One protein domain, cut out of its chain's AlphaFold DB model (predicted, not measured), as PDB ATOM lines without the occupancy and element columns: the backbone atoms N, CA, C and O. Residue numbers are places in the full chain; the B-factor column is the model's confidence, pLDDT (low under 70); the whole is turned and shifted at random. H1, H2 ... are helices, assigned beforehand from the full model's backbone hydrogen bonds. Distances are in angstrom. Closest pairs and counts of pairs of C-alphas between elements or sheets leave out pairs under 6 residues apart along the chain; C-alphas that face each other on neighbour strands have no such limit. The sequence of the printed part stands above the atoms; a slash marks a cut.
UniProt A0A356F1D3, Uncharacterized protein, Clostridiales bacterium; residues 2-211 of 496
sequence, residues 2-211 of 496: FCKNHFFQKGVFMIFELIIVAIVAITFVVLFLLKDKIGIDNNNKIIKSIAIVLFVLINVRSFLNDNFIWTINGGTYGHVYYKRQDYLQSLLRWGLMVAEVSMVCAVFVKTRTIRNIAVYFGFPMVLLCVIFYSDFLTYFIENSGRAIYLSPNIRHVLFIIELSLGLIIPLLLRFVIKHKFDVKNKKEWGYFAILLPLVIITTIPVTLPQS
ATOM      1  N   PHE A   2      -0.559 -48.080 -47.786       25.19
ATOM      2  CA  PHE A   2      -0.358 -47.398 -46.487       25.19
ATOM      3  C   PHE A   2      -0.702 -48.223 -45.219       25.19
ATOM      4  O   PHE A   2      -0.023 -48.085 -44.208       25.19
ATOM      5  N   CYS A   3      -1.683 -49.140 -45.253       26.89
ATOM      6  CA  CYS A   3      -2.024 -49.965 -44.075       26.89
ATOM      7  C   CYS A   3      -1.011 -51.081 -43.751       26.89
ATOM      8  O   CYS A   3      -0.920 -51.496 -42.599       26.89
ATOM      9  N   LYS A   4      -0.231 -51.560 -44.734       26.59
ATOM     10  CA  LYS A   4       0.764 -52.630 -44.514       26.59
ATOM     11  C   LYS A   4       2.005 -52.120 -43.769       26.59
ATOM     12  O   LYS A   4       2.516 -52.825 -42.905       26.59
ATOM     13  N   ASN A   5       2.423 -50.875 -44.024       36.12
ATOM     14  CA  ASN A   5       3.559 -50.256 -43.328       36.12
ATOM     15  C   ASN A   5       3.265 -49.977 -41.846       36.12
ATOM     16  O   ASN A   5       4.155 -50.122 -41.014       36.12
ATOM     17  N   HIS A   6       2.013 -49.665 -41.495       39.06
ATOM     18  CA  HIS A   6       1.636 -49.354 -40.113       39.06
ATOM     19  C   HIS A   6       1.632 -50.590 -39.192       39.06
ATOM     20  O   HIS A   6       1.998 -50.486 -38.021       39.06
ATOM     21  N   PHE A   7       1.253 -51.763 -39.716       36.59
ATOM     22  CA  PHE A   7       1.303 -53.033 -38.976       36.59
ATOM     23  C   PHE A   7       2.737 -53.549 -38.806       36.59
ATOM     24  O   PHE A   7       3.089 -54.020 -37.727       36.59
ATOM     25  N   PHE A   8       3.580 -53.409 -39.836       40.81
ATOM     26  CA  PHE A   8       4.987 -53.815 -39.766       40.81
ATOM     27  C   PHE A   8       5.792 -52.917 -38.809       40.81
ATOM     28  O   PHE A   8       6.568 -53.422 -38.004       40.81
ATOM     29  N   GLN A   9       5.540 -51.601 -38.816       52.84
ATOM     30  CA  GLN A   9       6.121 -50.673 -37.836       52.84
ATOM     31  C   GLN A   9       5.674 -50.986 -36.402       52.84
ATOM     32  O   GLN A   9       6.519 -51.047 -35.515       52.84
ATOM     33  N   LYS A  10       4.383 -51.268 -36.161       56.53
ATOM     34  CA  LYS A  10       3.902 -51.672 -34.824       56.53
ATOM     35  C   LYS A  10       4.542 -52.972 -34.323       56.53
ATOM     36  O   LYS A  10       4.897 -53.053 -33.153       56.53
ATOM     37  N   GLY A  11       4.727 -53.964 -35.199       58.91
ATOM     38  CA  GLY A  11       5.412 -55.217 -34.859       58.91
ATOM     39  C   GLY A  11       6.864 -55.007 -34.424       58.91
ATOM     40  O   GLY A  11       7.302 -55.576 -33.429       58.91
ATOM     41  N   VAL A  12       7.588 -54.133 -35.128       61.94
ATOM     42  CA  VAL A  12       8.968 -53.762 -34.788       61.94
ATOM     43  C   VAL A  12       9.035 -52.984 -33.466       61.94
ATOM     44  O   VAL A  12       9.933 -53.236 -32.668       61.94
ATOM     45  N   PHE A  13       8.074 -52.099 -33.177       68.62
ATOM     46  CA  PHE A  13       8.043 -51.358 -31.906       68.62
ATOM     47  C   PHE A  13       7.758 -52.239 -30.683       68.62
ATOM     48  O   PHE A  13       8.432 -52.071 -29.668       68.62
ATOM     49  N   MET A  14       6.882 -53.244 -30.800       69.81
ATOM     50  CA  MET A  14       6.652 -54.214 -29.715       69.81
ATOM     51  C   MET A  14       7.926 -54.978 -29.319       69.81
ATOM     52  O   MET A  14       8.124 -55.287 -28.147       69.81
ATOM     53  N   ILE A  15       8.828 -55.255 -30.269       79.25
ATOM     54  CA  ILE A  15      10.119 -55.896 -29.964       79.25
ATOM     55  C   ILE A  15      10.968 -54.994 -29.055       79.25
ATOM     56  O   ILE A  15      11.617 -55.488 -28.137       79.25
ATOM     57  N   PHE A  16      10.947 -53.676 -29.260       78.00
ATOM     58  CA  PHE A  16      11.725 -52.738 -28.445       78.00
ATOM     59  C   PHE A  16      11.144 -52.527 -27.048       78.00
ATOM     60  O   PHE A  16      11.905 -52.437 -26.086       78.00
ATOM     61  N   GLU A  17       9.821 -52.534 -26.911       79.56
ATOM     62  CA  GLU A  17       9.160 -52.554 -25.601       79.56
ATOM     63  C   GLU A  17       9.588 -53.792 -24.798       79.56
ATOM     64  O   GLU A  17       9.983 -53.682 -23.635       79.56
ATOM     65  N   LEU A  18       9.620 -54.963 -25.446       81.88
ATOM     66  CA  LEU A  18      10.125 -56.199 -24.844       81.88
ATOM     67  C   LEU A  18      11.619 -56.116 -24.497       81.88
ATOM     68  O   LEU A  18      12.016 -56.614 -23.446       81.88
ATOM     69  N   ILE A  19      12.442 -55.460 -25.326       84.25
ATOM     70  CA  ILE A  19      13.865 -55.220 -25.030       84.25
ATOM     71  C   ILE A  19      14.019 -54.355 -23.776       84.25
ATOM     72  O   ILE A  19      14.809 -54.712 -22.903       84.25
ATOM     73  N   ILE A  20      13.261 -53.260 -23.643       84.19
ATOM     74  CA  ILE A  20      13.284 -52.414 -22.437       84.19
ATOM     75  C   ILE A  20      12.929 -53.260 -21.209       84.19
ATOM     76  O   ILE A  20      13.675 -53.274 -20.229       84.19
ATOM     77  N   VAL A  21      11.830 -54.018 -21.269       84.75
ATOM     78  CA  VAL A  21      11.394 -54.881 -20.160       84.75
ATOM     79  C   VAL A  21      12.457 -55.930 -19.817       84.75
ATOM     80  O   VAL A  21      12.755 -56.125 -18.638       84.75
ATOM     81  N   ALA A  22      13.074 -56.563 -20.816       85.88
ATOM     82  CA  ALA A  22      14.138 -57.544 -20.619       85.88
ATOM     83  C   ALA A  22      15.388 -56.919 -19.977       85.88
ATOM     84  O   ALA A  22      15.907 -57.466 -19.003       85.88
ATOM     85  N   ILE A  23      15.843 -55.752 -20.455       88.81
ATOM     86  CA  ILE A  23      16.978 -55.013 -19.877       88.81
ATOM     87  C   ILE A  23      16.692 -54.663 -18.418       88.81
ATOM     88  O   ILE A  23      17.545 -54.888 -17.555       88.81
ATOM     89  N   VAL A  24      15.498 -54.139 -18.128       88.75
ATOM     90  CA  VAL A  24      15.081 -53.779 -16.769       88.75
ATOM     91  C   VAL A  24      15.062 -55.014 -15.877       88.75
ATOM     92  O   VAL A  24      15.655 -54.978 -14.802       88.75
ATOM     93  N   ALA A  25      14.439 -56.108 -16.321       86.06
ATOM     94  CA  ALA A  25      14.344 -57.345 -15.554       86.06
ATOM     95  C   ALA A  25      15.727 -57.933 -15.249       86.06
ATOM     96  O   ALA A  25      16.042 -58.170 -14.084       86.06
ATOM     97  N   ILE A  26      16.579 -58.107 -16.265       90.06
ATOM     98  CA  ILE A  26      17.926 -58.673 -16.104       90.06
ATOM     99  C   ILE A  26      18.767 -57.777 -15.193       90.06
ATOM    100  O   ILE A  26      19.323 -58.251 -14.203       90.06
ATOM    101  N   THR A  27      18.824 -56.475 -15.483       88.06
ATOM    102  CA  THR A  27      19.654 -55.534 -14.718       88.06
ATOM    103  C   THR A  27      19.187 -55.443 -13.270       88.06
ATOM    104  O   THR A  27      20.005 -55.494 -12.351       88.06
ATOM    105  N   PHE A  28      17.875 -55.354 -13.038       88.88
ATOM    106  CA  PHE A  28      17.320 -55.317 -11.691       88.88
ATOM    107  C   PHE A  28      17.594 -56.615 -10.925       88.88
ATOM    108  O   PHE A  28      18.048 -56.540  -9.787       88.88
ATOM    109  N   VAL A  29      17.373 -57.788 -11.530       89.12
ATOM    110  CA  VAL A  29      17.632 -59.090 -10.890       89.12
ATOM    111  C   VAL A  29      19.108 -59.225 -10.525       89.12
ATOM    112  O   VAL A  29      19.418 -59.559  -9.383       89.12
ATOM    113  N   VAL A  30      20.024 -58.896 -11.440       87.69
ATOM    114  CA  VAL A  30      21.471 -58.931 -11.179       87.69
ATOM    115  C   VAL A  30      21.839 -58.004 -10.017       87.69
ATOM    116  O   VAL A  30      22.494 -58.437  -9.068       87.69
ATOM    117  N   LEU A  31      21.384 -56.747 -10.039       86.81
ATOM    118  CA  LEU A  31      21.664 -55.790  -8.962       86.81
ATOM    119  C   LEU A  31      21.039 -56.212  -7.627       86.81
ATOM    120  O   LEU A  31      21.644 -56.004  -6.578       86.81
ATOM    121  N   PHE A  32      19.850 -56.811  -7.652       85.50
ATOM    122  CA  PHE A  32      19.163 -57.289  -6.459       85.50
ATOM    123  C   PHE A  32      19.871 -58.494  -5.829       85.50
ATOM    124  O   PHE A  32      20.041 -58.520  -4.610       85.50
ATOM    125  N   LEU A  33      20.320 -59.461  -6.636       86.00
ATOM    126  CA  LEU A  33      21.059 -60.639  -6.166       86.00
ATOM    127  C   LEU A  33      22.456 -60.281  -5.646       86.00
ATOM    128  O   LEU A  33      22.953 -60.909  -4.714       86.00
ATOM    129  N   LEU A  34      23.096 -59.265  -6.228       84.19
ATOM    130  CA  LEU A  34      24.440 -58.834  -5.844       84.19
ATOM    131  C   LEU A  34      24.454 -57.707  -4.800       84.19
ATOM    132  O   LEU A  34      25.534 -57.241  -4.433       84.19
ATOM    133  N   LYS A  35      23.295 -57.266  -4.296       80.69
ATOM    134  CA  LYS A  35      23.194 -56.085  -3.420       80.69
ATOM    135  C   LYS A  35      24.066 -56.180  -2.163       80.69
ATOM    136  O   LYS A  35      24.694 -55.187  -1.799       80.69
ATOM    137  N   ASP A  36      24.150 -57.368  -1.560       79.88
ATOM    138  CA  ASP A  36      24.911 -57.608  -0.330       79.88
ATOM    139  C   ASP A  36      26.413 -57.673  -0.636       79.88
ATOM    140  O   ASP A  36      27.217 -57.037   0.042       79.88
ATOM    141  N   LYS A  37      26.786 -58.351  -1.733       78.19
ATOM    142  CA  LYS A  37      28.180 -58.472  -2.195       78.19
ATOM    143  C   LYS A  37      28.780 -57.133  -2.620       78.19
ATOM    144  O   LYS A  37      29.957 -56.892  -2.382       78.19
ATOM    145  N   ILE A  38      27.987 -56.268  -3.250       72.06
ATOM    146  CA  ILE A  38      28.444 -54.959  -3.741       72.06
ATOM    147  C   ILE A  38      28.178 -53.845  -2.702       72.06
ATOM    148  O   ILE A  38      28.503 -52.675  -2.917       72.06
ATOM    149  N   GLY A  39      27.600 -54.180  -1.544       65.81
ATOM    150  CA  GLY A  39      27.334 -53.225  -0.466       65.81
ATOM    151  C   GLY A  39      26.368 -52.101  -0.863       65.81
ATOM    152  O   GLY A  39      26.499 -50.970  -0.380       65.81
ATOM    153  N   ILE A  40      25.409 -52.386  -1.755       69.31
ATOM    154  CA  ILE A  40      24.432 -51.399  -2.238       69.31
ATOM    155  C   ILE A  40      23.592 -50.872  -1.067       69.31
ATOM    156  O   ILE A  40      23.407 -49.657  -0.969       69.31
ATOM    157  N   ASP A  41      23.201 -51.757  -0.145       61.06
ATOM    158  CA  ASP A  41      22.400 -51.439   1.045       61.06
ATOM    159  C   ASP A  41      23.089 -50.417   1.973       61.06
ATOM    160  O   ASP A  41      22.418 -49.575   2.574       61.06
ATOM    161  N   ASN A  42      24.428 -50.425   2.044       55.06
ATOM    162  CA  ASN A  42      25.186 -49.600   2.993       55.06
ATOM    163  C   ASN A  42      25.663 -48.256   2.418       55.06
ATOM    164  O   ASN A  42      25.785 -47.288   3.168       55.06
ATOM    165  N   ASN A  43      25.936 -48.155   1.108       60.78
ATOM    166  CA  ASN A  43      26.588 -46.959   0.543       60.78
ATOM    167  C   ASN A  43      25.761 -46.215  -0.521       60.78
ATOM    168  O   ASN A  43      26.077 -45.069  -0.848       60.78
ATOM    169  N   ASN A  44      24.702 -46.818  -1.082       79.75
ATOM    170  CA  ASN A  44      23.865 -46.241  -2.152       79.75
ATOM    171  C   ASN A  44      24.645 -45.649  -3.354       79.75
ATOM    172  O   ASN A  44      24.068 -44.922  -4.165       79.75
ATOM    173  N   LYS A  45      25.954 -45.922  -3.490       85.19
ATOM    174  CA  LYS A  45      26.830 -45.316  -4.506       85.19
ATOM    175  C   LYS A  45      26.402 -45.715  -5.909       85.19
ATOM    176  O   LYS A  45      26.298 -44.853  -6.764       85.19
ATOM    177  N   ILE A  46      26.074 -46.989  -6.112       86.88
ATOM    178  CA  ILE A  46      25.614 -47.500  -7.409       86.88
ATOM    179  C   ILE A  46      24.315 -46.827  -7.838       86.88
ATOM    180  O   ILE A  46      24.224 -46.345  -8.960       86.88
ATOM    181  N   ILE A  47      23.337 -46.715  -6.935       90.69
ATOM    182  CA  ILE A  47      22.057 -46.061  -7.235       90.69
ATOM    183  C   ILE A  47      22.285 -44.581  -7.575       90.69
ATOM    184  O   ILE A  47      21.695 -44.072  -8.523       90.69
ATOM    185  N   LYS A  48      23.191 -43.901  -6.855       93.00
ATOM    186  CA  LYS A  48      23.609 -42.529  -7.179       93.00
ATOM    187  C   LYS A  48      24.276 -42.436  -8.548       93.00
ATOM    188  O   LYS A  48      23.931 -41.534  -9.299       93.00
ATOM    189  N   SER A  49      25.175 -43.355  -8.894       93.06
ATOM    190  CA  SER A  49      25.800 -43.395 -10.219       93.06
ATOM    191  C   SER A  49      24.757 -43.594 -11.316       93.06
ATOM    192  O   SER A  49      24.753 -42.836 -12.276       93.06
ATOM    193  N   ILE A  50      23.822 -44.533 -11.144       94.12
ATOM    194  CA  ILE A  50      22.718 -44.757 -12.088       94.12
ATOM    195  C   ILE A  50      21.864 -43.491 -12.242       94.12
ATOM    196  O   ILE A  50      21.548 -43.104 -13.362       94.12
ATOM    197  N   ALA A  51      21.537 -42.806 -11.142       96.25
ATOM    198  CA  ALA A  51      20.796 -41.547 -11.186       96.25
ATOM    199  C   ALA A  51      21.569 -40.424 -11.897       96.25
ATOM    200  O   ALA A  51      20.957 -39.619 -12.592       96.25
ATOM    201  N   ILE A  52      22.900 -40.376 -11.762       96.50
ATOM    202  CA  ILE A  52      23.756 -39.444 -12.513       96.50
ATOM    203  C   ILE A  52      23.731 -39.786 -14.002       96.50
ATOM    204  O   ILE A  52      23.561 -38.880 -14.808       96.50
ATOM    205  N   VAL A  53      23.852 -41.066 -14.374       96.81
ATOM    206  CA  VAL A  53      23.767 -41.485 -15.782       96.81
ATOM    207  C   VAL A  53      22.404 -41.124 -16.367       96.81
ATOM    208  O   VAL A  53      22.357 -40.510 -17.427       96.81
ATOM    209  N   LEU A  54      21.306 -41.412 -15.658       97.12
ATOM    210  CA  LEU A  54      19.967 -40.997 -16.075       97.12
ATOM    211  C   LEU A  54      19.898 -39.474 -16.254       97.12
ATOM    212  O   LEU A  54      19.457 -39.004 -17.295       97.12
ATOM    213  N   PHE A  55      20.386 -38.698 -15.281       96.81
ATOM    214  CA  PHE A  55      20.414 -37.239 -15.382       96.81
ATOM    215  C   PHE A  55      21.202 -36.760 -16.606       96.81
ATOM    216  O   PHE A  55      20.754 -35.856 -17.304       96.81
ATOM    217  N   VAL A  56      22.347 -37.374 -16.913       95.81
ATOM    218  CA  VAL A  56      23.126 -37.059 -18.120       95.81
ATOM    219  C   VAL A  56      22.340 -37.393 -19.388       95.81
ATOM    220  O   VAL A  56      22.307 -36.561 -20.287       95.81
ATOM    221  N   LEU A  57      21.668 -38.546 -19.459       95.06
ATOM    222  CA  LEU A  57      20.863 -38.936 -20.624       95.06
ATOM    223  C   LEU A  57      19.705 -37.965 -20.881       95.06
ATOM    224  O   LEU A  57      19.574 -37.477 -22.001       95.06
ATOM    225  N   ILE A  58      18.969 -37.582 -19.833       94.12
ATOM    226  CA  ILE A  58      17.883 -36.591 -19.922       94.12
ATOM    227  C   ILE A  58      18.405 -35.254 -20.466       94.12
ATOM    228  O   ILE A  58      17.749 -34.566 -21.256       94.12
ATOM    229  N   ASN A  59      19.611 -34.871 -20.043       92.00
ATOM    230  CA  ASN A  59      20.254 -33.667 -20.544       92.00
ATOM    231  C   ASN A  59      20.662 -33.813 -22.000       92.00
ATOM    232  O   ASN A  59      20.329 -32.932 -22.782       92.00
ATOM    233  N   VAL A  60      21.302 -34.922 -22.381       91.31
ATOM    234  CA  VAL A  60      21.636 -35.217 -23.780       91.31
ATOM    235  C   VAL A  60      20.382 -35.129 -24.645       91.31
ATOM    236  O   VAL A  60      20.418 -34.415 -25.640       91.31
ATOM    237  N   ARG A  61      19.256 -35.727 -24.227       89.06
ATOM    238  CA  ARG A  61      17.957 -35.647 -24.916       89.06
ATOM    239  C   ARG A  61      17.523 -34.209 -25.205       89.06
ATOM    240  O   ARG A  61      16.977 -33.952 -26.269       89.06
ATOM    241  N   SER A  62      17.822 -33.266 -24.313       88.06
ATOM    242  CA  SER A  62      17.496 -31.840 -24.486       88.06
ATOM    243  C   SER A  62      18.317 -31.145 -25.588       88.06
ATOM    244  O   SER A  62      17.963 -30.056 -26.023       88.06
ATOM    245  N   PHE A  63      19.396 -31.768 -26.068       86.75
ATOM    246  CA  PHE A  63      20.179 -31.301 -27.216       86.75
ATOM    247  C   PHE A  63      19.856 -32.053 -28.510       86.75
ATOM    248  O   PHE A  63      20.366 -31.673 -29.563       86.75
ATOM    249  N   LEU A  64      19.060 -33.123 -28.450       86.00
ATOM    250  CA  LEU A  64      18.760 -33.949 -29.613       86.00
ATOM    251  C   LEU A  64      17.570 -33.404 -30.387       86.00
ATOM    252  O   LEU A  64      16.644 -32.812 -29.842       86.00
ATOM    253  N   ASN A  65      17.613 -33.640 -31.691       81.00
ATOM    254  CA  ASN A  65      16.534 -33.303 -32.599       81.00
ATOM    255  C   ASN A  65      15.236 -34.052 -32.210       81.00
ATOM    256  O   ASN A  65      15.237 -35.283 -32.103       81.00
ATOM    257  N   ASP A  66      14.160 -33.288 -31.999       82.00
ATOM    258  CA  ASP A  66      12.827 -33.756 -31.616       82.00
ATOM    259  C   ASP A  66      11.753 -33.017 -32.433       82.00
ATOM    260  O   ASP A  66      11.589 -31.795 -32.325       82.00
ATOM    261  N   ASN A  67      11.007 -33.754 -33.258       77.81
ATOM    262  CA  ASN A  67      10.015 -33.159 -34.146       77.81
ATOM    263  C   ASN A  67       8.760 -32.649 -33.420       77.81
ATOM    264  O   ASN A  67       8.049 -31.798 -33.953       77.81
ATOM    265  N   PHE A  68       8.499 -33.089 -32.183       79.56
ATOM    266  CA  PHE A  68       7.354 -32.603 -31.401       79.56
ATOM    267  C   PHE A  68       7.375 -31.075 -31.238       79.56
ATOM    268  O   PHE A  68       6.364 -30.405 -31.069       79.56
ATOM    269  N   ILE A  69       8.565 -30.501 -31.317       70.56
ATOM    270  CA  ILE A  69       8.796 -29.077 -31.139       70.56
ATOM    271  C   ILE A  69       8.501 -28.308 -32.423       70.56
ATOM    272  O   ILE A  69       7.973 -27.197 -32.384       70.56
ATOM    273  N   TRP A  70       8.760 -28.933 -33.566       65.50
ATOM    274  CA  TRP A  70       8.396 -28.404 -34.872       65.50
ATOM    275  C   TRP A  70       6.899 -28.438 -35.128       65.50
ATOM    276  O   TRP A  70       6.363 -27.480 -35.689       65.50
ATOM    277  N   THR A  71       6.215 -29.489 -34.675       60.69
ATOM    278  CA  THR A  71       4.756 -29.570 -34.772       60.69
ATOM    279  C   THR A  71       4.073 -28.489 -33.935       60.69
ATOM    280  O   THR A  71       3.072 -27.935 -34.373       60.69
ATOM    281  N   ILE A  72       4.636 -28.091 -32.792       65.19
ATOM    282  CA  ILE A  72       4.081 -27.005 -31.964       65.19
ATOM    283  C   ILE A  72       4.363 -25.613 -32.555       65.19
ATOM    284  O   ILE A  72       3.529 -24.710 -32.439       65.19
ATOM    285  N   ASN A  73       5.510 -25.430 -33.214       60.69
ATOM    286  CA  ASN A  73       5.961 -24.131 -33.721       60.69
ATOM    287  C   ASN A  73       5.639 -23.834 -35.195       60.69
ATOM    288  O   ASN A  73       6.057 -22.793 -35.690       60.69
ATOM    289  N   GLY A  74       4.885 -24.693 -35.887       55.16
ATOM    290  CA  GLY A  74       4.333 -24.376 -37.216       55.16
ATOM    291  C   GLY A  74       5.311 -24.468 -38.393       55.16
ATOM    292  O   GLY A  74       4.962 -24.129 -39.519       55.16
ATOM    293  N   GLY A  75       6.526 -24.966 -38.169       48.00
ATOM    294  CA  GLY A  75       7.564 -25.006 -39.194       48.00
ATOM    295  C   GLY A  75       8.023 -23.632 -39.700       48.00
ATOM    296  O   GLY A  75       7.569 -22.584 -39.262       48.00
ATOM    297  N   THR A  76       9.052 -23.635 -40.548       39.81
ATOM    298  CA  THR A  76       9.791 -22.456 -41.043       39.81
ATOM    299  C   THR A  76       8.936 -21.220 -41.340       39.81
ATOM    300  O   THR A  76       8.089 -21.259 -42.220       39.81
ATOM    301  N   TYR A  77       9.261 -20.105 -40.669       41.09
ATOM    302  CA  TYR A  77       8.999 -18.715 -41.083       41.09
ATOM    303  C   TYR A  77       7.566 -18.329 -41.492       41.09
ATOM    304  O   TYR A  77       7.363 -17.276 -42.088       41.09
ATOM    305  N   GLY A  78       6.557 -19.105 -41.117       40.41
ATOM    306  CA  GLY A  78       5.161 -18.737 -41.296       40.41
ATOM    307  C   GLY A  78       4.443 -18.920 -39.979       40.41
ATOM    308  O   GLY A  78       4.552 -19.975 -39.370       40.41
ATOM    309  N   HIS A  79       3.682 -17.921 -39.548       47.06
ATOM    310  CA  HIS A  79       2.784 -17.958 -38.389       47.06
ATOM    311  C   HIS A  79       1.625 -18.980 -38.539       47.06
ATOM    312  O   HIS A  79       0.505 -18.742 -38.092       47.06
ATOM    313  N   VAL A  80       1.871 -20.115 -39.197       42.09
ATOM    314  CA  VAL A  80       0.943 -21.213 -39.446       42.09
ATOM    315  C   VAL A  80       1.185 -22.275 -38.377       42.09
ATOM    316  O   VAL A  80       1.816 -23.303 -38.597       42.09
ATOM    317  N   TYR A  81       0.700 -21.999 -37.172       51.16
ATOM    318  CA  TYR A  81       0.721 -22.952 -36.066       51.16
ATOM    319  C   TYR A  81      -0.181 -24.150 -36.404       51.16
ATOM    320  O   TYR A  81      -1.323 -23.972 -36.836       51.16
ATOM    321  N   TYR A  82       0.330 -25.377 -36.258       45.47
ATOM    322  CA  TYR A  82      -0.407 -26.583 -36.646       45.47
ATOM    323  C   TYR A  82      -1.700 -26.755 -35.838       45.47
ATOM    324  O   TYR A  82      -1.750 -26.566 -34.625       45.47
ATOM    325  N   LYS A  83      -2.740 -27.214 -36.542       43.03
ATOM    326  CA  LYS A  83      -4.101 -27.489 -36.049       43.03
ATOM    327  C   LYS A  83      -4.228 -28.682 -35.087       43.03
ATOM    328  O   LYS A  83      -5.319 -28.902 -34.570       43.03
ATOM    329  N   ARG A  84      -3.186 -29.503 -34.891       50.91
ATOM    330  CA  ARG A  84      -3.306 -30.782 -34.169       50.91
ATOM    331  C   ARG A  84      -2.543 -30.734 -32.848       50.91
ATOM    332  O   ARG A  84      -1.340 -30.955 -32.806       50.91
ATOM    333  N   GLN A  85      -3.273 -30.437 -31.779       61.69
ATOM    334  CA  GLN A  85      -2.794 -30.545 -30.403       61.69
ATOM    335  C   GLN A  85      -2.625 -32.034 -30.065       61.69
ATOM    336  O   GLN A  85      -3.614 -32.756 -29.925       61.69
ATOM    337  N   ASP A  86      -1.386 -32.521 -29.975       74.31
ATOM    338  CA  ASP A  86      -1.112 -33.872 -29.477       74.31
ATOM    339  C   ASP A  86      -1.086 -33.846 -27.943       74.31
ATOM    340  O   ASP A  86      -0.044 -33.751 -27.280       74.31
ATOM    341  N   TYR A  87      -2.295 -33.835 -27.380       81.88
ATOM    342  CA  TYR A  87      -2.538 -33.795 -25.942       81.88
ATOM    343  C   TYR A  87      -1.886 -34.966 -25.212       81.88
ATOM    344  O   TYR A  87      -1.327 -34.781 -24.133       81.88
ATOM    345  N   LEU A  88      -1.924 -36.159 -25.808       85.06
ATOM    346  CA  LEU A  88      -1.352 -37.355 -25.206       85.06
ATOM    347  C   LEU A  88       0.162 -37.200 -25.054       85.06
ATOM    348  O   LEU A  88       0.677 -37.341 -23.949       85.06
ATOM    349  N   GLN A  89       0.868 -36.824 -26.121       85.19
ATOM    350  CA  GLN A  89       2.318 -36.620 -26.067       85.19
ATOM    351  C   GLN A  89       2.724 -35.475 -25.143       85.19
ATOM    352  O   GLN A  89       3.716 -35.575 -24.421       85.19
ATOM    353  N   SER A  90       1.924 -34.410 -25.108       87.75
ATOM    354  CA  SER A  90       2.114 -33.297 -24.175       87.75
ATOM    355  C   SER A  90       2.076 -33.773 -22.718       87.75
ATOM    356  O   SER A  90       2.983 -33.477 -21.936       87.75
ATOM    357  N   LEU A  91       1.057 -34.562 -22.359       90.12
ATOM    358  CA  LEU A  91       0.883 -35.106 -21.012       90.12
ATOM    359  C   LEU A  91       1.944 -36.157 -20.667       90.12
ATOM    360  O   LEU A  91       2.476 -36.139 -19.558       90.12
ATOM    361  N   LEU A  92       2.295 -37.036 -21.610       91.44
ATOM    362  CA  LEU A  92       3.333 -38.049 -21.413       91.44
ATOM    363  C   LEU A  92       4.701 -37.409 -21.155       91.44
ATOM    364  O   LEU A  92       5.389 -37.802 -20.218       91.44
ATOM    365  N   ARG A  93       5.085 -36.390 -21.932       91.00
ATOM    366  CA  ARG A  93       6.354 -35.658 -21.757       91.00
ATOM    367  C   ARG A  93       6.397 -34.880 -20.450       91.00
ATOM    368  O   ARG A  93       7.435 -34.844 -19.792       91.00
ATOM    369  N   TRP A  94       5.273 -34.287 -20.052       94.19
ATOM    370  CA  TRP A  94       5.160 -33.623 -18.757       94.19
ATOM    371  C   TRP A  94       5.323 -34.612 -17.604       94.19
ATOM    372  O   TRP A  94       6.166 -34.411 -16.728       94.19
ATOM    373  N   GLY A  95       4.579 -35.719 -17.639       96.12
ATOM    374  CA  GLY A  95       4.688 -36.780 -16.647       96.12
ATOM    375  C   GLY A  95       6.095 -37.377 -16.579       96.12
ATOM    376  O   GLY A  95       6.621 -37.566 -15.482       96.12
ATOM    377  N   LEU A  96       6.730 -37.612 -17.731       95.50
ATOM    378  CA  LEU A  96       8.095 -38.124 -17.820       95.50
ATOM    379  C   LEU A  96       9.097 -37.170 -17.157       95.50
ATOM    380  O   LEU A  96       9.873 -37.605 -16.310       95.50
ATOM    381  N   MET A  97       9.017 -35.866 -17.439       95.69
ATOM    382  CA  MET A  97       9.882 -34.865 -16.802       95.69
ATOM    383  C   MET A  97       9.683 -34.826 -15.278       95.69
ATOM    384  O   MET A  97      10.653 -34.776 -14.518       95.69
ATOM    385  N   VAL A  98       8.433 -34.906 -14.805       97.75
ATOM    386  CA  VAL A  98       8.120 -34.989 -13.368       97.75
ATOM    387  C   VAL A  98       8.732 -36.241 -12.741       97.75
ATOM    388  O   VAL A  98       9.334 -36.157 -11.662       97.75
ATOM    389  N   ALA A  99       8.583 -37.392 -13.397       97.88
ATOM    390  CA  ALA A  99       9.103 -38.673 -12.943       97.88
ATOM    391  C   ALA A  99      10.634 -38.641 -12.831       97.88
ATOM    392  O   ALA A  99      11.178 -38.917 -11.762       97.88
ATOM    393  N   GLU A 100      11.308 -38.215 -13.894       96.94
ATOM    394  CA  GLU A 100      12.763 -38.128 -14.009       96.94
ATOM    395  C   GLU A 100      13.389 -37.225 -12.939       96.94
ATOM    396  O   GLU A 100      14.264 -37.665 -12.186       96.94
ATOM    397  N   VAL A 101      12.900 -35.985 -12.792       97.81
ATOM    398  CA  VAL A 101      13.406 -35.055 -11.765       97.81
ATOM    399  C   VAL A 101      13.180 -35.628 -10.367       97.81
ATOM    400  O   VAL A 101      14.065 -35.562  -9.507       97.81
ATOM    401  N   SER A 102      12.014 -36.238 -10.129       98.06
ATOM    402  CA  SER A 102      11.682 -36.841  -8.833       98.06
ATOM    403  C   SER A 102      12.579 -38.029  -8.501       98.06
ATOM    404  O   SER A 102      13.024 -38.142  -7.361       98.06
ATOM    405  N   MET A 103      12.878 -38.891  -9.475       97.44
ATOM    406  CA  MET A 103      13.760 -40.049  -9.309       97.44
ATOM    407  C   MET A 103      15.189 -39.628  -8.997       97.44
ATOM    408  O   MET A 103      15.759 -40.102  -8.013       97.44
ATOM    409  N   VAL A 104      15.745 -38.698  -9.782       97.56
ATOM    410  CA  VAL A 104      17.091 -38.166  -9.538       97.56
ATOM    411  C   VAL A 104      17.142 -37.536  -8.146       97.56
ATOM    412  O   VAL A 104      17.991 -37.904  -7.336       97.56
ATOM    413  N   CYS A 105      16.183 -36.670  -7.804       97.56
ATOM    414  CA  CYS A 105      16.121 -36.038  -6.486       97.56
ATOM    415  C   CYS A 105      16.037 -37.071  -5.343       97.56
ATOM    416  O   CYS A 105      16.822 -37.010  -4.394       97.56
ATOM    417  N   ALA A 106      15.139 -38.058  -5.450       96.31
ATOM    418  CA  ALA A 106      14.860 -39.063  -4.419       96.31
ATOM    419  C   ALA A 106      16.060 -39.950  -4.046       96.31
ATOM    420  O   ALA A 106      16.103 -40.487  -2.933       96.31
ATOM    421  N   VAL A 107      17.034 -40.094  -4.947       95.12
ATOM    422  CA  VAL A 107      18.275 -40.843  -4.709       95.12
ATOM    423  C   VAL A 107      19.268 -40.050  -3.850       95.12
ATOM    424  O   VAL A 107      19.989 -40.632  -3.031       95.12
ATOM    425  N   PHE A 108      19.289 -38.721  -3.974       94.19
ATOM    426  CA  PHE A 108      20.215 -37.854  -3.234       94.19
ATOM    427  C   PHE A 108      19.679 -37.376  -1.883       94.19
ATOM    428  O   PHE A 108      20.458 -36.878  -1.066       94.19
ATOM    429  N   VAL A 109      18.385 -37.557  -1.613       93.00
ATOM    430  CA  VAL A 109      17.751 -37.146  -0.353       93.00
ATOM    431  C   VAL A 109      17.035 -38.302   0.344       93.00
ATOM    432  O   VAL A 109      16.677 -39.321  -0.248       93.00
ATOM    433  N   LYS A 110      16.825 -38.155   1.654       87.88
ATOM    434  CA  LYS A 110      16.137 -39.157   2.488       87.88
ATOM    435  C   LYS A 110      14.658 -38.836   2.728       87.88
ATOM    436  O   LYS A 110      13.975 -39.593   3.413       87.88
ATOM    437  N   THR A 111      14.145 -37.736   2.173       92.31
ATOM    438  CA  THR A 111      12.746 -37.327   2.347       92.31
ATOM    439  C   THR A 111      11.798 -38.408   1.815       92.31
ATOM    440  O   THR A 111      11.824 -38.755   0.636       92.31
ATOM    441  N   ARG A 112      10.922 -38.934   2.683       92.94
ATOM    442  CA  ARG A 112       9.975 -40.006   2.315       92.94
ATOM    443  C   ARG A 112       9.034 -39.596   1.189       92.94
ATOM    444  O   ARG A 112       8.809 -40.387   0.285       92.94
ATOM    445  N   THR A 113       8.521 -38.366   1.207       94.19
ATOM    446  CA  THR A 113       7.503 -37.948   0.236       94.19
ATOM    447  C   THR A 113       8.032 -37.887  -1.195       94.19
ATOM    448  O   THR A 113       7.346 -38.353  -2.095       94.19
ATOM    449  N   ILE A 114       9.261 -37.409  -1.428       96.12
ATOM    450  CA  ILE A 114       9.831 -37.412  -2.788       96.12
ATOM    451  C   ILE A 114      10.145 -38.835  -3.266       96.12
ATOM    452  O   ILE A 114       9.931 -39.148  -4.431       96.12
ATOM    453  N   ARG A 115      10.551 -39.740  -2.361       95.88
ATOM    454  CA  ARG A 115      10.679 -41.173  -2.674       95.88
ATOM    455  C   ARG A 115       9.327 -41.809  -2.989       95.88
ATOM    456  O   ARG A 115       9.251 -42.634  -3.890       95.88
ATOM    457  N   ASN A 116       8.260 -41.398  -2.299       97.06
ATOM    458  CA  ASN A 116       6.903 -41.821  -2.634       97.06
ATOM    459  C   ASN A 116       6.515 -41.347  -4.038       97.06
ATOM    460  O   ASN A 116       6.009 -42.144  -4.816       97.06
ATOM    461  N   ILE A 117       6.796 -40.092  -4.392       97.81
ATOM    462  CA  ILE A 117       6.538 -39.580  -5.745       97.81
ATOM    463  C   ILE A 117       7.347 -40.373  -6.780       97.81
ATOM    464  O   ILE A 117       6.765 -40.876  -7.731       97.81
ATOM    465  N   ALA A 118       8.648 -40.584  -6.570       97.44
ATOM    466  CA  ALA A 118       9.482 -41.355  -7.495       97.44
ATOM    467  C   ALA A 118       8.979 -42.798  -7.709       97.44
ATOM    468  O   ALA A 118       8.935 -43.273  -8.839       97.44
ATOM    469  N   VAL A 119       8.571 -43.491  -6.638       97.44
ATOM    470  CA  VAL A 119       8.150 -44.902  -6.704       97.44
ATOM    471  C   VAL A 119       6.697 -45.069  -7.150       97.44
ATOM    472  O   VAL A 119       6.419 -45.941  -7.959       97.44
ATOM    473  N   TYR A 120       5.761 -44.276  -6.631       96.94
ATOM    474  CA  TYR A 120       4.321 -44.513  -6.818       96.94
ATOM    475  C   TYR A 120       3.679 -43.633  -7.889       96.94
ATOM    476  O   TYR A 120       2.579 -43.940  -8.330       96.94
ATOM    477  N   PHE A 121       4.351 -42.566  -8.320       97.50
ATOM    478  CA  PHE A 121       3.957 -41.793  -9.498       97.50
ATOM    479  C   PHE A 121       4.974 -41.974 -10.630       97.50
ATOM    480  O   PHE A 121       4.598 -42.304 -11.749       97.50
ATOM    481  N   GLY A 122       6.265 -41.834 -10.324       97.62
ATOM    482  CA  GLY A 122       7.334 -41.893 -11.314       97.62
ATOM    483  C   GLY A 122       7.410 -43.234 -12.042       97.62
ATOM    484  O   GLY A 122       7.435 -43.242 -13.266       97.62
ATOM    485  N   PHE A 123       7.395 -44.363 -11.323       97.31
ATOM    486  CA  PHE A 123       7.430 -45.684 -11.965       97.31
ATOM    487  C   PHE A 123       6.223 -45.936 -12.887       97.31
ATOM    488  O   PHE A 123       6.462 -46.240 -14.055       97.31
ATOM    489  N   PRO A 124       4.953 -45.767 -12.448       97.50
ATOM    490  CA  PRO A 124       3.813 -45.892 -13.358       97.50
ATOM    491  C   PRO A 124       3.886 -44.950 -14.561       97.50
ATOM    492  O   PRO A 124       3.493 -45.332 -15.657       97.50
ATOM    493  N   MET A 125       4.407 -43.736 -14.373       97.12
ATOM    494  CA  MET A 125       4.511 -42.754 -15.448       97.12
ATOM    495  C   MET A 125       5.558 -43.142 -16.497       97.12
ATOM    496  O   MET A 125       5.270 -43.095 -17.688       97.12
ATOM    497  N   VAL A 126       6.744 -43.601 -16.083       96.75
ATOM    498  CA  VAL A 126       7.748 -44.127 -17.025       96.75
ATOM    499  C   VAL A 126       7.231 -45.395 -17.708       96.75
ATOM    500  O   VAL A 126       7.427 -45.561 -18.907       96.75
ATOM    501  N   LEU A 127       6.506 -46.259 -16.988       95.44
ATOM    502  CA  LEU A 127       5.872 -47.438 -17.580       95.44
ATOM    503  C   LEU A 127       4.836 -47.051 -18.645       95.44
ATOM    504  O   LEU A 127       4.813 -47.656 -19.711       95.44
ATOM    505  N   LEU A 128       4.026 -46.017 -18.401       94.69
ATOM    506  CA  LEU A 128       3.129 -45.454 -19.413       94.69
ATOM    507  C   LEU A 128       3.910 -44.949 -20.634       94.69
ATOM    508  O   LEU A 128       3.514 -45.237 -21.756       94.69
ATOM    509  N   CYS A 129       5.040 -44.264 -20.448       93.06
ATOM    510  CA  CYS A 129       5.895 -43.855 -21.569       93.06
ATOM    511  C   CYS A 129       6.454 -45.048 -22.364       93.06
ATOM    512  O   CYS A 129       6.583 -44.938 -23.578       93.06
ATOM    513  N   VAL A 130       6.739 -46.182 -21.712       92.31
ATOM    514  CA  VAL A 130       7.123 -47.435 -22.390       92.31
ATOM    515  C   VAL A 130       5.942 -48.051 -23.146       92.31
ATOM    516  O   VAL A 130       6.127 -48.543 -24.247       92.31
ATOM    517  N   ILE A 131       4.720 -47.987 -22.613       90.69
ATOM    518  CA  ILE A 131       3.517 -48.463 -23.323       90.69
ATOM    519  C   ILE A 131       3.236 -47.612 -24.573       90.69
ATOM    520  O   ILE A 131       2.817 -48.135 -25.599       90.69
ATOM    521  N   PHE A 132       3.476 -46.300 -24.506       89.56
ATOM    522  CA  PHE A 132       3.318 -45.365 -25.630       89.56
ATOM    523  C   PHE A 132       4.635 -45.101 -26.374       89.56
ATOM    524  O   PHE A 132       4.828 -44.046 -26.987       89.56
ATOM    525  N   TYR A 133       5.565 -46.052 -26.311       87.00
ATOM    526  CA  TYR A 133       6.913 -45.885 -26.831       87.00
ATOM    527  C   TYR A 133       6.943 -45.634 -28.337       87.00
ATOM    528  O   TYR A 133       7.665 -44.747 -28.799       87.00
ATOM    529  N   SER A 134       6.125 -46.371 -29.098       82.94
ATOM    530  CA  SER A 134       6.023 -46.200 -30.551       82.94
ATOM    531  C   SER A 134       5.719 -44.756 -30.933       82.94
ATOM    532  O   SER A 134       6.323 -44.222 -31.860       82.94
ATOM    533  N   ASP A 135       4.820 -44.113 -30.187       81.31
ATOM    534  CA  ASP A 135       4.353 -42.764 -30.482       81.31
ATOM    535  C   ASP A 135       5.438 -41.734 -30.156       81.31
ATOM    536  O   ASP A 135       5.705 -40.856 -30.973       81.31
ATOM    537  N   PHE A 136       6.146 -41.884 -29.029       80.50
ATOM    538  CA  PHE A 136       7.333 -41.072 -28.731       80.50
ATOM    539  C   PHE A 136       8.370 -41.161 -29.851       80.50
ATOM    540  O   PHE A 136       8.915 -40.146 -30.291       80.50
ATOM    541  N   LEU A 137       8.632 -42.380 -30.324       80.31
ATOM    542  CA  LEU A 137       9.695 -42.632 -31.280       80.31
ATOM    543  C   LEU A 137       9.434 -41.989 -32.646       80.31
ATOM    544  O   LEU A 137      10.391 -41.593 -33.310       80.31
ATOM    545  N   THR A 138       8.167 -41.822 -33.044       79.81
ATOM    546  CA  THR A 138       7.831 -41.095 -34.281       79.81
ATOM    547  C   THR A 138       8.412 -39.679 -34.275       79.81
ATOM    548  O   THR A 138       9.116 -39.300 -35.209       79.81
ATOM    549  N   TYR A 139       8.257 -38.950 -33.167       78.88
ATOM    550  CA  TYR A 139       8.805 -37.602 -33.012       78.88
ATOM    551  C   TYR A 139      10.333 -37.581 -32.872       78.88
ATOM    552  O   TYR A 139      10.981 -36.653 -33.355       78.88
ATOM    553  N   PHE A 140      10.919 -38.597 -32.232       73.31
ATOM    554  CA  PHE A 140      12.368 -38.692 -32.020       73.31
ATOM    555  C   PHE A 140      13.160 -39.159 -33.244       73.31
ATOM    556  O   PHE A 140      14.368 -38.938 -33.292       73.31
ATOM    557  N   ILE A 141      12.534 -39.834 -34.209       71.12
ATOM    558  CA  ILE A 141      13.204 -40.321 -35.425       71.12
ATOM    559  C   ILE A 141      13.098 -39.315 -36.566       71.12
ATOM    560  O   ILE A 141      14.022 -39.224 -37.377       71.12
ATOM    561  N   GLU A 142      12.017 -38.543 -36.627       73.19
ATOM    562  CA  GLU A 142      11.845 -37.525 -37.658       73.19
ATOM    563  C   GLU A 142      12.958 -36.462 -37.590       73.19
ATOM    564  O   GLU A 142      13.414 -36.040 -36.524       73.19
ATOM    565  N   ASN A 143      13.459 -36.071 -38.765       69.25
ATOM    566  CA  ASN A 143      14.653 -35.226 -38.900       69.25
ATOM    567  C   ASN A 143      14.343 -33.727 -38.912       69.25
ATOM    568  O   ASN A 143      15.245 -32.913 -39.084       69.25
ATOM    569  N   SER A 144      13.079 -33.351 -38.754       66.56
ATOM    570  CA  SER A 144      12.622 -31.979 -38.944       66.56
ATOM    571  C   SER A 144      12.987 -31.029 -37.809       66.56
ATOM    572  O   SER A 144      12.866 -29.836 -38.023       66.56
ATOM    573  N   GLY A 145      13.483 -31.476 -36.649       64.94
ATOM    574  CA  GLY A 145      13.975 -30.574 -35.597       64.94
ATOM    575  C   GLY A 145      15.290 -29.856 -35.926       64.94
ATOM    576  O   GLY A 145      15.971 -30.146 -36.906       64.94
ATOM    577  N   ARG A 146      15.635 -28.862 -35.099       68.06
ATOM    578  CA  ARG A 146      16.747 -27.909 -35.327       68.06
ATOM    579  C   ARG A 146      17.921 -28.059 -34.351       68.06
ATOM    580  O   ARG A 146      18.890 -27.308 -34.437       68.06
ATOM    581  N   ALA A 147      17.809 -28.984 -33.405       78.44
ATOM    582  CA  ALA A 147      18.849 -29.284 -32.429       78.44
ATOM    583  C   ALA A 147      19.967 -30.152 -33.041       78.44
ATOM    584  O   ALA A 147      19.997 -30.383 -34.253       78.44
ATOM    585  N   ILE A 148      20.886 -30.656 -32.213       81.81
ATOM    586  CA  ILE A 148      21.998 -31.490 -32.681       81.81
ATOM    587  C   ILE A 148      21.443 -32.754 -33.341       81.81
ATOM    588  O   ILE A 148      20.669 -33.519 -32.754       81.81
ATOM    589  N   TYR A 149      21.856 -32.974 -34.587       82.31
ATOM    590  CA  TYR A 149      21.495 -34.170 -35.324       82.31
ATOM    591  C   TYR A 149      22.372 -35.349 -34.892       82.31
ATOM    592  O   TYR A 149      23.591 -35.331 -35.049       82.31
ATOM    593  N   LEU A 150      21.725 -36.401 -34.393       84.25
ATOM    594  CA  LEU A 150      22.299 -37.736 -34.264       84.25
ATOM    595  C   LEU A 150      21.486 -38.707 -35.113       84.25
ATOM    596  O   LEU A 150      20.282 -38.515 -35.316       84.25
ATOM    597  N   SER A 151      22.135 -39.780 -35.574       86.44
ATOM    598  CA  SER A 151      21.441 -40.804 -36.350       86.44
ATOM    599  C   SER A 151      20.226 -41.329 -35.567       86.44
ATOM    600  O   SER A 151      20.306 -41.485 -34.341       86.44
ATOM    601  N   PRO A 152      19.092 -41.605 -36.239       83.75
ATOM    602  CA  PRO A 152      17.896 -42.122 -35.578       83.75
ATOM    603  C   PRO A 152      18.170 -43.337 -34.685       83.75
ATOM    604  O   PRO A 152      17.648 -43.410 -33.579       83.75
ATOM    605  N   ASN A 153      19.067 -44.233 -35.110       86.19
ATOM    606  CA  ASN A 153      19.459 -45.418 -34.344       86.19
ATOM    607  C   ASN A 153      20.118 -45.065 -33.002       86.19
ATOM    608  O   ASN A 153      19.826 -45.699 -31.993       86.19
ATOM    609  N   ILE A 154      20.983 -44.048 -32.967       86.88
ATOM    610  CA  ILE A 154      21.632 -43.619 -31.721       86.88
ATOM    611  C   ILE A 154      20.608 -42.963 -30.794       86.88
ATOM    612  O   ILE A 154      20.547 -43.317 -29.619       86.88
ATOM    613  N   ARG A 155      19.773 -42.051 -31.316       86.94
ATOM    614  CA  ARG A 155      18.696 -41.410 -30.535       86.94
ATOM    615  C   ARG A 155      17.765 -42.457 -29.923       86.94
ATOM    616  O   ARG A 155      17.425 -42.378 -28.746       86.94
ATOM    617  N   HIS A 156      17.437 -43.474 -30.713       86.81
ATOM    618  CA  HIS A 156      16.623 -44.603 -30.304       86.81
ATOM    619  C   HIS A 156      17.250 -45.379 -29.132       86.81
ATOM    620  O   HIS A 156      16.608 -45.555 -28.098       86.81
ATOM    621  N   VAL A 157      18.520 -45.782 -29.246       88.94
ATOM    622  CA  VAL A 157      19.238 -46.498 -28.175       88.94
ATOM    623  C   VAL A 157      19.338 -45.656 -26.901       88.94
ATOM    624  O   VAL A 157      19.114 -46.177 -25.809       88.94
ATOM    625  N   LEU A 158      19.631 -44.358 -27.018       90.62
ATOM    626  CA  LEU A 158      19.703 -43.460 -25.863       90.62
ATOM    627  C   LEU A 158      18.371 -43.404 -25.106       90.62
ATOM    628  O   LEU A 158      18.373 -43.478 -23.879       90.62
ATOM    629  N   PHE A 159      17.248 -43.347 -25.826       90.44
ATOM    630  CA  PHE A 159      15.922 -43.308 -25.214       90.44
ATOM    631  C   PHE A 159      15.537 -44.641 -24.547       90.44
ATOM    632  O   PHE A 159      15.003 -44.636 -23.438       90.44
ATOM    633  N   ILE A 160      15.899 -45.790 -25.139       92.06
ATOM    634  CA  ILE A 160      15.754 -47.117 -24.499       92.06
ATOM    635  C   ILE A 160      16.497 -47.157 -23.163       92.06
ATOM    636  O   ILE A 160      15.941 -47.607 -22.157       92.06
ATOM    637  N   ILE A 161      17.752 -46.698 -23.143       93.38
ATOM    638  CA  ILE A 161      18.571 -46.692 -21.927       93.38
ATOM    639  C   ILE A 161      17.944 -45.759 -20.888       93.38
ATOM    640  O   ILE A 161      17.796 -46.153 -19.734       93.38
ATOM    641  N   GLU A 162      17.530 -44.558 -21.286       94.69
ATOM    642  CA  GLU A 162      16.892 -43.580 -20.402       94.69
ATOM    643  C   GLU A 162      15.634 -44.144 -19.722       94.69
ATOM    644  O   GLU A 162      15.560 -44.152 -18.491       94.69
ATOM    645  N   LEU A 163      14.694 -44.707 -20.491       95.06
ATOM    646  CA  LEU A 163      13.478 -45.322 -19.947       95.06
ATOM    647  C   LEU A 163      13.797 -46.536 -19.065       95.06
ATOM    648  O   LEU A 163      13.205 -46.700 -17.996       95.06
ATOM    649  N   SER A 164      14.775 -47.358 -19.460       95.50
ATOM    650  CA  SER A 164      15.215 -48.510 -18.663       95.50
ATOM    651  C   SER A 164      15.759 -48.070 -17.302       95.50
ATOM    652  O   SER A 164      15.367 -48.612 -16.267       95.50
ATOM    653  N   LEU A 165      16.620 -47.048 -17.267       95.81
ATOM    654  CA  LEU A 165      17.128 -46.487 -16.014       95.81
ATOM    655  C   LEU A 165      16.006 -45.836 -15.188       95.81
ATOM    656  O   LEU A 165      15.977 -46.007 -13.965       95.81
ATOM    657  N   GLY A 166      15.058 -45.160 -15.846       95.81
ATOM    658  CA  GLY A 166      13.854 -44.602 -15.228       95.81
ATOM    659  C   GLY A 166      12.970 -45.654 -14.547       95.81
ATOM    660  O   GLY A 166      12.365 -45.375 -13.516       95.81
ATOM    661  N   LEU A 167      12.944 -46.894 -15.043       96.75
ATOM    662  CA  LEU A 167      12.262 -48.010 -14.378       96.75
ATOM    663  C   LEU A 167      13.116 -48.661 -13.280       96.75
ATOM    664  O   LEU A 167      12.594 -49.026 -12.226       96.75
ATOM    665  N   ILE A 168      14.432 -48.779 -13.478       95.44
ATOM    666  CA  ILE A 168      15.342 -49.428 -12.520       95.44
ATOM    667  C   ILE A 168      15.439 -48.643 -11.204       95.44
ATOM    668  O   ILE A 168      15.364 -49.242 -10.130       95.44
ATOM    669  N   ILE A 169      15.584 -47.314 -11.242       95.25
ATOM    670  CA  ILE A 169      15.752 -46.489 -10.030       95.25
ATOM    671  C   ILE A 169      14.623 -46.690  -9.002       95.25
ATOM    672  O   ILE A 169      14.932 -47.016  -7.851       95.25
ATOM    673  N   PRO A 170      13.330 -46.522  -9.338       95.88
ATOM    674  CA  PRO A 170      12.249 -46.723  -8.374       95.88
ATOM    675  C   PRO A 170      12.154 -48.172  -7.872       95.88
ATOM    676  O   PRO A 170      11.825 -48.375  -6.701       95.88
ATOM    677  N   LEU A 171      12.512 -49.174  -8.686       95.12
ATOM    678  CA  LEU A 171      12.609 -50.567  -8.233       95.12
ATOM    679  C   LEU A 171      13.730 -50.746  -7.197       95.12
ATOM    680  O   LEU A 171      13.511 -51.366  -6.155       95.12
ATOM    681  N   LEU A 172      14.905 -50.147  -7.417       93.19
ATOM    682  CA  LEU A 172      16.003 -50.154  -6.443       93.19
ATOM    683  C   LEU A 172      15.614 -49.415  -5.151       93.19
ATOM    684  O   LEU A 172      15.856 -49.925  -4.055       93.19
ATOM    685  N   LEU A 173      14.940 -48.262  -5.249       92.88
ATOM    686  CA  LEU A 173      14.396 -47.554  -4.082       92.88
ATOM    687  C   LEU A 173      13.436 -48.456  -3.283       92.88
ATOM    688  O   LEU A 173      13.507 -48.511  -2.054       92.88
ATOM    689  N   ARG A 174      12.550 -49.183  -3.973       93.25
ATOM    690  CA  ARG A 174      11.527 -50.040  -3.364       93.25
ATOM    691  C   ARG A 174      12.097 -51.305  -2.724       93.25
ATOM    692  O   ARG A 174      11.738 -51.619  -1.590       93.25
ATOM    693  N   PHE A 175      12.932 -52.048  -3.442       91.50
ATOM    694  CA  PHE A 175      13.316 -53.413  -3.064       91.50
ATOM    695  C   PHE A 175      14.699 -53.514  -2.417       91.50
ATOM    696  O   PHE A 175      14.896 -54.378  -1.564       91.50
ATOM    697  N   VAL A 176      15.630 -52.626  -2.774       88.25
ATOM    698  CA  VAL A 176      16.995 -52.616  -2.221       88.25
ATOM    699  C   VAL A 176      17.064 -51.676  -1.020       88.25
ATOM    700  O   VAL A 176      17.304 -52.118   0.096       88.25
ATOM    701  N   ILE A 177      16.668 -50.408  -1.190       87.44
ATOM    702  CA  ILE A 177      16.565 -49.441  -0.075       87.44
ATOM    703  C   ILE A 177      15.355 -49.735   0.839       87.44
ATOM    704  O   ILE A 177      15.205 -49.134   1.904       87.44
ATOM    705  N   LYS A 178      14.491 -50.685   0.452       89.75
ATOM    706  CA  LYS A 178      13.301 -51.112   1.208       89.75
ATOM    707  C   LYS A 178      12.336 -49.953   1.497       89.75
ATOM    708  O   LYS A 178      11.624 -49.973   2.500       89.75
ATOM    709  N   HIS A 179      12.283 -48.939   0.624       92.56
ATOM    710  CA  HIS A 179      11.352 -47.820   0.768       92.56
ATOM    711  C   HIS A 179       9.908 -48.297   0.583       92.56
ATOM    712  O   HIS A 179       9.555 -48.916  -0.427       92.56
ATOM    713  N   LYS A 180       9.041 -48.004   1.556       92.50
ATOM    714  CA  LYS A 180       7.626 -48.373   1.495       92.50
ATOM    715  C   LYS A 180       6.728 -47.206   1.862       92.50
ATOM    716  O   LYS A 180       6.957 -46.558   2.878       92.50
ATOM    717  N   PHE A 181       5.689 -47.005   1.051       92.62
ATOM    718  CA  PHE A 181       4.575 -46.143   1.414       92.62
ATOM    719  C   PHE A 181       3.846 -46.740   2.609       92.62
ATOM    720  O   PHE A 181       3.422 -47.900   2.568       92.62
ATOM    721  N   ASP A 182       3.704 -45.958   3.672       91.81
ATOM    722  CA  ASP A 182       2.909 -46.362   4.825       91.81
ATOM    723  C   ASP A 182       1.432 -46.050   4.572       91.81
ATOM    724  O   ASP A 182       0.939 -44.954   4.843       91.81
ATOM    725  N   VAL A 183       0.720 -47.041   4.036       90.56
ATOM    726  CA  VAL A 183      -0.696 -46.918   3.658       90.56
ATOM    727  C   VAL A 183      -1.588 -46.613   4.867       90.56
ATOM    728  O   VAL A 183      -2.631 -45.980   4.708       90.56
ATOM    729  N   LYS A 184      -1.177 -47.010   6.082       92.81
ATOM    730  CA  LYS A 184      -1.937 -46.762   7.317       92.81
ATOM    731  C   LYS A 184      -1.747 -45.331   7.835       92.81
ATOM    732  O   LYS A 184      -2.568 -44.838   8.611       92.81
ATOM    733  N   ASN A 185      -0.698 -44.633   7.404       93.88
ATOM    734  CA  ASN A 185      -0.383 -43.290   7.871       93.88
ATOM    735  C   ASN A 185      -1.116 -42.209   7.063       93.88
ATOM    736  O   ASN A 185      -0.667 -41.765   6.005       93.88
ATOM    737  N   LYS A 186      -2.213 -41.687   7.624       92.50
ATOM    738  CA  LYS A 186      -2.993 -40.586   7.024       92.50
ATOM    739  C   LYS A 186      -2.158 -39.333   6.716       92.50
ATOM    740  O   LYS A 186      -2.448 -38.633   5.749       92.50
ATOM    741  N   LYS A 187      -1.110 -39.035   7.501       92.50
ATOM    742  CA  LYS A 187      -0.230 -37.881   7.234       92.50
ATOM    743  C   LYS A 187       0.632 -38.105   5.995       92.50
ATOM    744  O   LYS A 187       0.917 -37.147   5.283       92.50
ATOM    745  N   GLU A 188       1.045 -39.344   5.738       93.38
ATOM    746  CA  GLU A 188       1.830 -39.692   4.552       93.38
ATOM    747  C   GLU A 188       1.005 -39.511   3.275       93.38
ATOM    748  O   GLU A 188       1.471 -38.857   2.343       93.38
ATOM    749  N   TRP A 189      -0.257 -39.955   3.292       93.56
ATOM    750  CA  TRP A 189      -1.238 -39.652   2.246       93.56
ATOM    751  C   TRP A 189      -1.447 -38.155   2.047       93.56
ATOM    752  O   TRP A 189      -1.367 -37.681   0.918       93.56
ATOM    753  N   GLY A 190      -1.647 -37.397   3.130       94.31
ATOM    754  CA  GLY A 190      -1.813 -35.945   3.049       94.31
ATOM    755  C   GLY A 190      -0.616 -35.247   2.395       94.31
ATOM    756  O   GLY A 190      -0.792 -34.416   1.512       94.31
ATOM    757  N   TYR A 191       0.616 -35.615   2.766       93.38
ATOM    758  CA  TYR A 191       1.807 -35.047   2.128       93.38
ATOM    759  C   TYR A 191       1.952 -35.457   0.667       93.38
ATOM    760  O   TYR A 191       2.349 -34.625  -0.143       93.38
ATOM    761  N   PHE A 192       1.648 -36.707   0.327       95.06
ATOM    762  CA  PHE A 192       1.692 -37.175  -1.054       95.06
ATOM    763  C   PHE A 192       0.661 -36.443  -1.926       95.06
ATOM    764  O   PHE A 192       1.027 -35.897  -2.961       95.06
ATOM    765  N   ALA A 193      -0.589 -36.344  -1.464       94.44
ATOM    766  CA  ALA A 193      -1.686 -35.692  -2.180       94.44
ATOM    767  C   ALA A 193      -1.482 -34.181  -2.371       94.44
ATOM    768  O   ALA A 193      -1.962 -33.627  -3.352       94.44
ATOM    769  N   ILE A 194      -0.764 -33.513  -1.461       93.81
ATOM    770  CA  ILE A 194      -0.442 -32.082  -1.589       93.81
ATOM    771  C   ILE A 194       0.813 -31.869  -2.444       93.81
ATOM    772  O   ILE A 194       0.823 -30.999  -3.310       93.81
ATOM    773  N   LEU A 195       1.889 -32.630  -2.204       94.06
ATOM    774  CA  LEU A 195       3.157 -32.394  -2.901       94.06
ATOM    775  C   LEU A 195       3.142 -32.888  -4.343       94.06
ATOM    776  O   LEU A 195       3.808 -32.268  -5.159       94.06
ATOM    777  N   LEU A 196       2.412 -33.956  -4.680       96.25
ATOM    778  CA  LEU A 196       2.379 -34.458  -6.054       96.25
ATOM    779  C   LEU A 196       1.839 -33.402  -7.046       96.25
ATOM    780  O   LEU A 196       2.554 -33.106  -8.000       96.25
ATOM    781  N   PRO A 197       0.674 -32.758  -6.822       95.50
ATOM    782  CA  PRO A 197       0.209 -31.675  -7.690       95.50
ATOM    783  C   PRO A 197       1.177 -30.493  -7.758       95.50
ATOM    784  O   PRO A 197       1.391 -29.946  -8.835       95.50
ATOM    785  N   LEU A 198       1.794 -30.113  -6.633       93.94
ATOM    786  CA  LEU A 198       2.775 -29.025  -6.616       93.94
ATOM    787  C   LEU A 198       3.988 -29.357  -7.482       93.94
ATOM    788  O   LEU A 198       4.386 -28.541  -8.301       93.94
ATOM    789  N   VAL A 199       4.523 -30.567  -7.337       95.62
ATOM    790  CA  VAL A 199       5.643 -31.086  -8.122       95.62
ATOM    791  C   VAL A 199       5.294 -31.144  -9.614       95.62
ATOM    792  O   VAL A 199       6.112 -30.762 -10.445       95.62
ATOM    793  N   ILE A 200       4.072 -31.555  -9.964       95.81
ATOM    794  CA  ILE A 200       3.574 -31.551 -11.347       95.81
ATOM    795  C   ILE A 200       3.547 -30.120 -11.908       95.81
ATOM    796  O   ILE A 200       4.126 -29.861 -12.962       95.81
ATOM    797  N   ILE A 201       2.946 -29.173 -11.183       93.00
ATOM    798  CA  ILE A 201       2.811 -27.771 -11.616       93.00
ATOM    799  C   ILE A 201       4.166 -27.055 -11.683       93.00
ATOM    800  O   ILE A 201       4.376 -26.228 -12.564       93.00
ATOM    801  N   THR A 202       5.108 -27.353 -10.786       92.31
ATOM    802  CA  THR A 202       6.434 -26.718 -10.817       92.31
ATOM    803  C   THR A 202       7.310 -27.220 -11.957       92.31
ATOM    804  O   THR A 202       8.251 -26.526 -12.327       92.31
ATOM    805  N   THR A 203       7.009 -28.396 -12.509       95.19
ATOM    806  CA  THR A 203       7.862 -29.095 -13.480       95.19
ATOM    807  C   THR A 203       7.211 -29.106 -14.860       95.19
ATOM    808  O   THR A 203       7.047 -30.149 -15.487       95.19
ATOM    809  N   ILE A 204       6.789 -27.932 -15.329       92.62
ATOM    810  CA  ILE A 204       6.155 -27.759 -16.641       92.62
ATOM    811  C   ILE A 204       7.237 -27.737 -17.741       92.62
ATOM    812  O   ILE A 204       8.143 -26.902 -17.680       92.62
ATOM    813  N   PRO A 205       7.187 -28.614 -18.758       90.88
ATOM    814  CA  PRO A 205       8.049 -28.498 -19.931       90.88
ATOM    815  C   PRO A 205       7.745 -27.209 -20.697       90.88
ATOM    816  O   PRO A 205       6.584 -26.812 -20.795       90.88
ATOM    817  N   VAL A 206       8.759 -26.597 -21.313       88.25
ATOM    818  CA  VAL A 206       8.595 -25.370 -22.119       88.25
ATOM    819  C   VAL A 206       7.544 -25.544 -23.222       88.25
ATOM    820  O   VAL A 206       6.798 -24.623 -23.544       88.25
ATOM    821  N   THR A 207       7.462 -26.744 -23.795       83.19
ATOM    822  CA  THR A 207       6.547 -27.074 -24.892       83.19
ATOM    823  C   THR A 207       5.078 -27.134 -24.474       83.19
ATOM    824  O   THR A 207       4.207 -26.959 -25.323       83.19
ATOM    825  N   LEU A 208       4.792 -27.369 -23.188       87.88
ATOM    826  CA  LEU A 208       3.457 -27.731 -22.713       87.88
ATOM    827  C   LEU A 208       2.414 -26.611 -22.885       87.88
ATOM    828  O   LEU A 208       1.326 -26.903 -23.380       87.88
ATOM    829  N   PRO A 209       2.673 -25.337 -22.519       87.69
ATOM    830  CA  PRO A 209       1.634 -24.315 -22.635       87.69
ATOM    831  C   PRO A 209       1.225 -24.067 -24.089       87.69
ATOM    832  O   PRO A 209       0.033 -23.997 -24.383       87.69
ATOM    833  N   GLN A 210       2.187 -24.014 -25.012       83.31
ATOM    834  CA  GLN A 210       1.881 -23.844 -26.431       83.31
ATOM    835  C   GLN A 210       1.209 -25.086 -27.028       83.31
ATOM    836  O   GLN A 210       0.315 -24.950 -27.858       83.31
ATOM    837  N   SER A 211       1.602 -26.295 -26.613       81.81
ATOM    838  CA  SER A 211       1.010 -27.528 -27.143       81.81
ATOM    839  C   SER A 211      -0.442 -27.727 -26.703       81.81
ATOM    840  O   SER A 211      -1.254 -28.209 -27.489       81.81
TER     841      SER A 211
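This is residues 2 to 211 of the 496 residues of an uncharacterized protein of Clostridiales bacterium (UniProt A0A356F1D3). The core is an up-and-down bundle of four helices, H3, H5, H6 and H8, each running against the one before it in the chain. The longest helix, H1, crosses H8 on one side of this core, and its residues 2 to 8 stick out; H9 packs on H5 and H6 on the other side, while H4, H7 and H10 gather at one end and little H2 lies at the other. The printed part has 210 residues with ten named helices, H1 to H10 in order along the chain, and no named strand: the class is all helix, with mostly crossed packing. The whole is compact, with a radius of gyration of the C-alphas of 18.5 A, and elongated in outline, spanning 55 by 35 by 31 A.

Begin at H1, residues 2 to 33, and compare it with H8, residues 152 to 175: they touch at a steep tilt of 40 degrees and run the same way, the closest C-alphas being those of Val 24 and Ser 164, 5.6 A apart. With residues 10 to 17 alone, H1 touches H7, residues 133 to 141, about perpendicular at 73 degrees; their closest C-alphas, Phe 13 and Ser 134, are 5.7 A apart. H2, residues 40 to 43, touches no helix. H3, residues 45 to 61, touches H8 at a shallow tilt of 33 degrees, only just short of steep, and they run opposite ways; the closest C-alphas are those of Leu 54 and Glu 162, 5.9 A apart. H4, residues 67 to 73, touches H7, with the C-alphas of Asn 67 and Tyr 139 closest at 4.7 A. Next comes H5, residues 87 to 108, a hub together with H8: each touches five helices. H5 and H6, residues 112 to 131, form a helical hairpin at a steep tilt of 40 degrees, with the C-alphas of Ala 99 and Gly 122 closest at 4.0 A. H6 touches H8 too, opposite ways at a steep tilt of 38 degrees, with the C-alphas of Val 119 and Pro 170 closest at 4.8 A. H7 and H8 are also a helical hairpin. H9, residues 186 to 202, touches H6 at a steep tilt of 57 degrees, with the C-alphas of Thr 113 and Phe 192 closest at 6.0 A. H10, residues 207 to 211, touches H5, the C-alphas of Ser 90 and Leu 208 being closest at 5.9 A. H1 and H9 are apart, and so are H3 and H6. In H3, H4 and H10 every O i to N i+4 pair is within hydrogen-bond range; H1 has 24 of 28, H5 17 of 18, H6 14 of 16, H7 4 of 5, H8 18 of 20 and H9 11 of 13, and H2 is too short for such a pair.

Find C-alpha 2 at (-0.358, -47.398, -46.487); from there H1 runs 47.5 A to C-alpha 33 at (21.059, -60.639, -6.166). Past H2, H3 runs 24.3 A from Lys 45 to Arg 61. Past H4, look for C-alpha 87 at (-2.538, -33.795, -25.942), where H5 begins its 32.4 A. H6 measures 27.8 A from Arg 112 to Ile 131. Past H7, H8 runs 34.7 A from Pro 152 to Phe 175, and H9 24.5 A from Lys 186 to Thr 202. H10 ends at C-alpha 211, at (1.010, -27.528, -27.143).

The two C-alphas farthest apart are those of Lys 37 and Gly 78, at 60.3 A. The printed part has no cut. The one long link is residues 74 to 86, from H4 to H5. The mean pLDDT of the printed part is 83.2; look for values under 70 at residues 2 to 14, 39 to 43, 70 to 85 and 143 to 146.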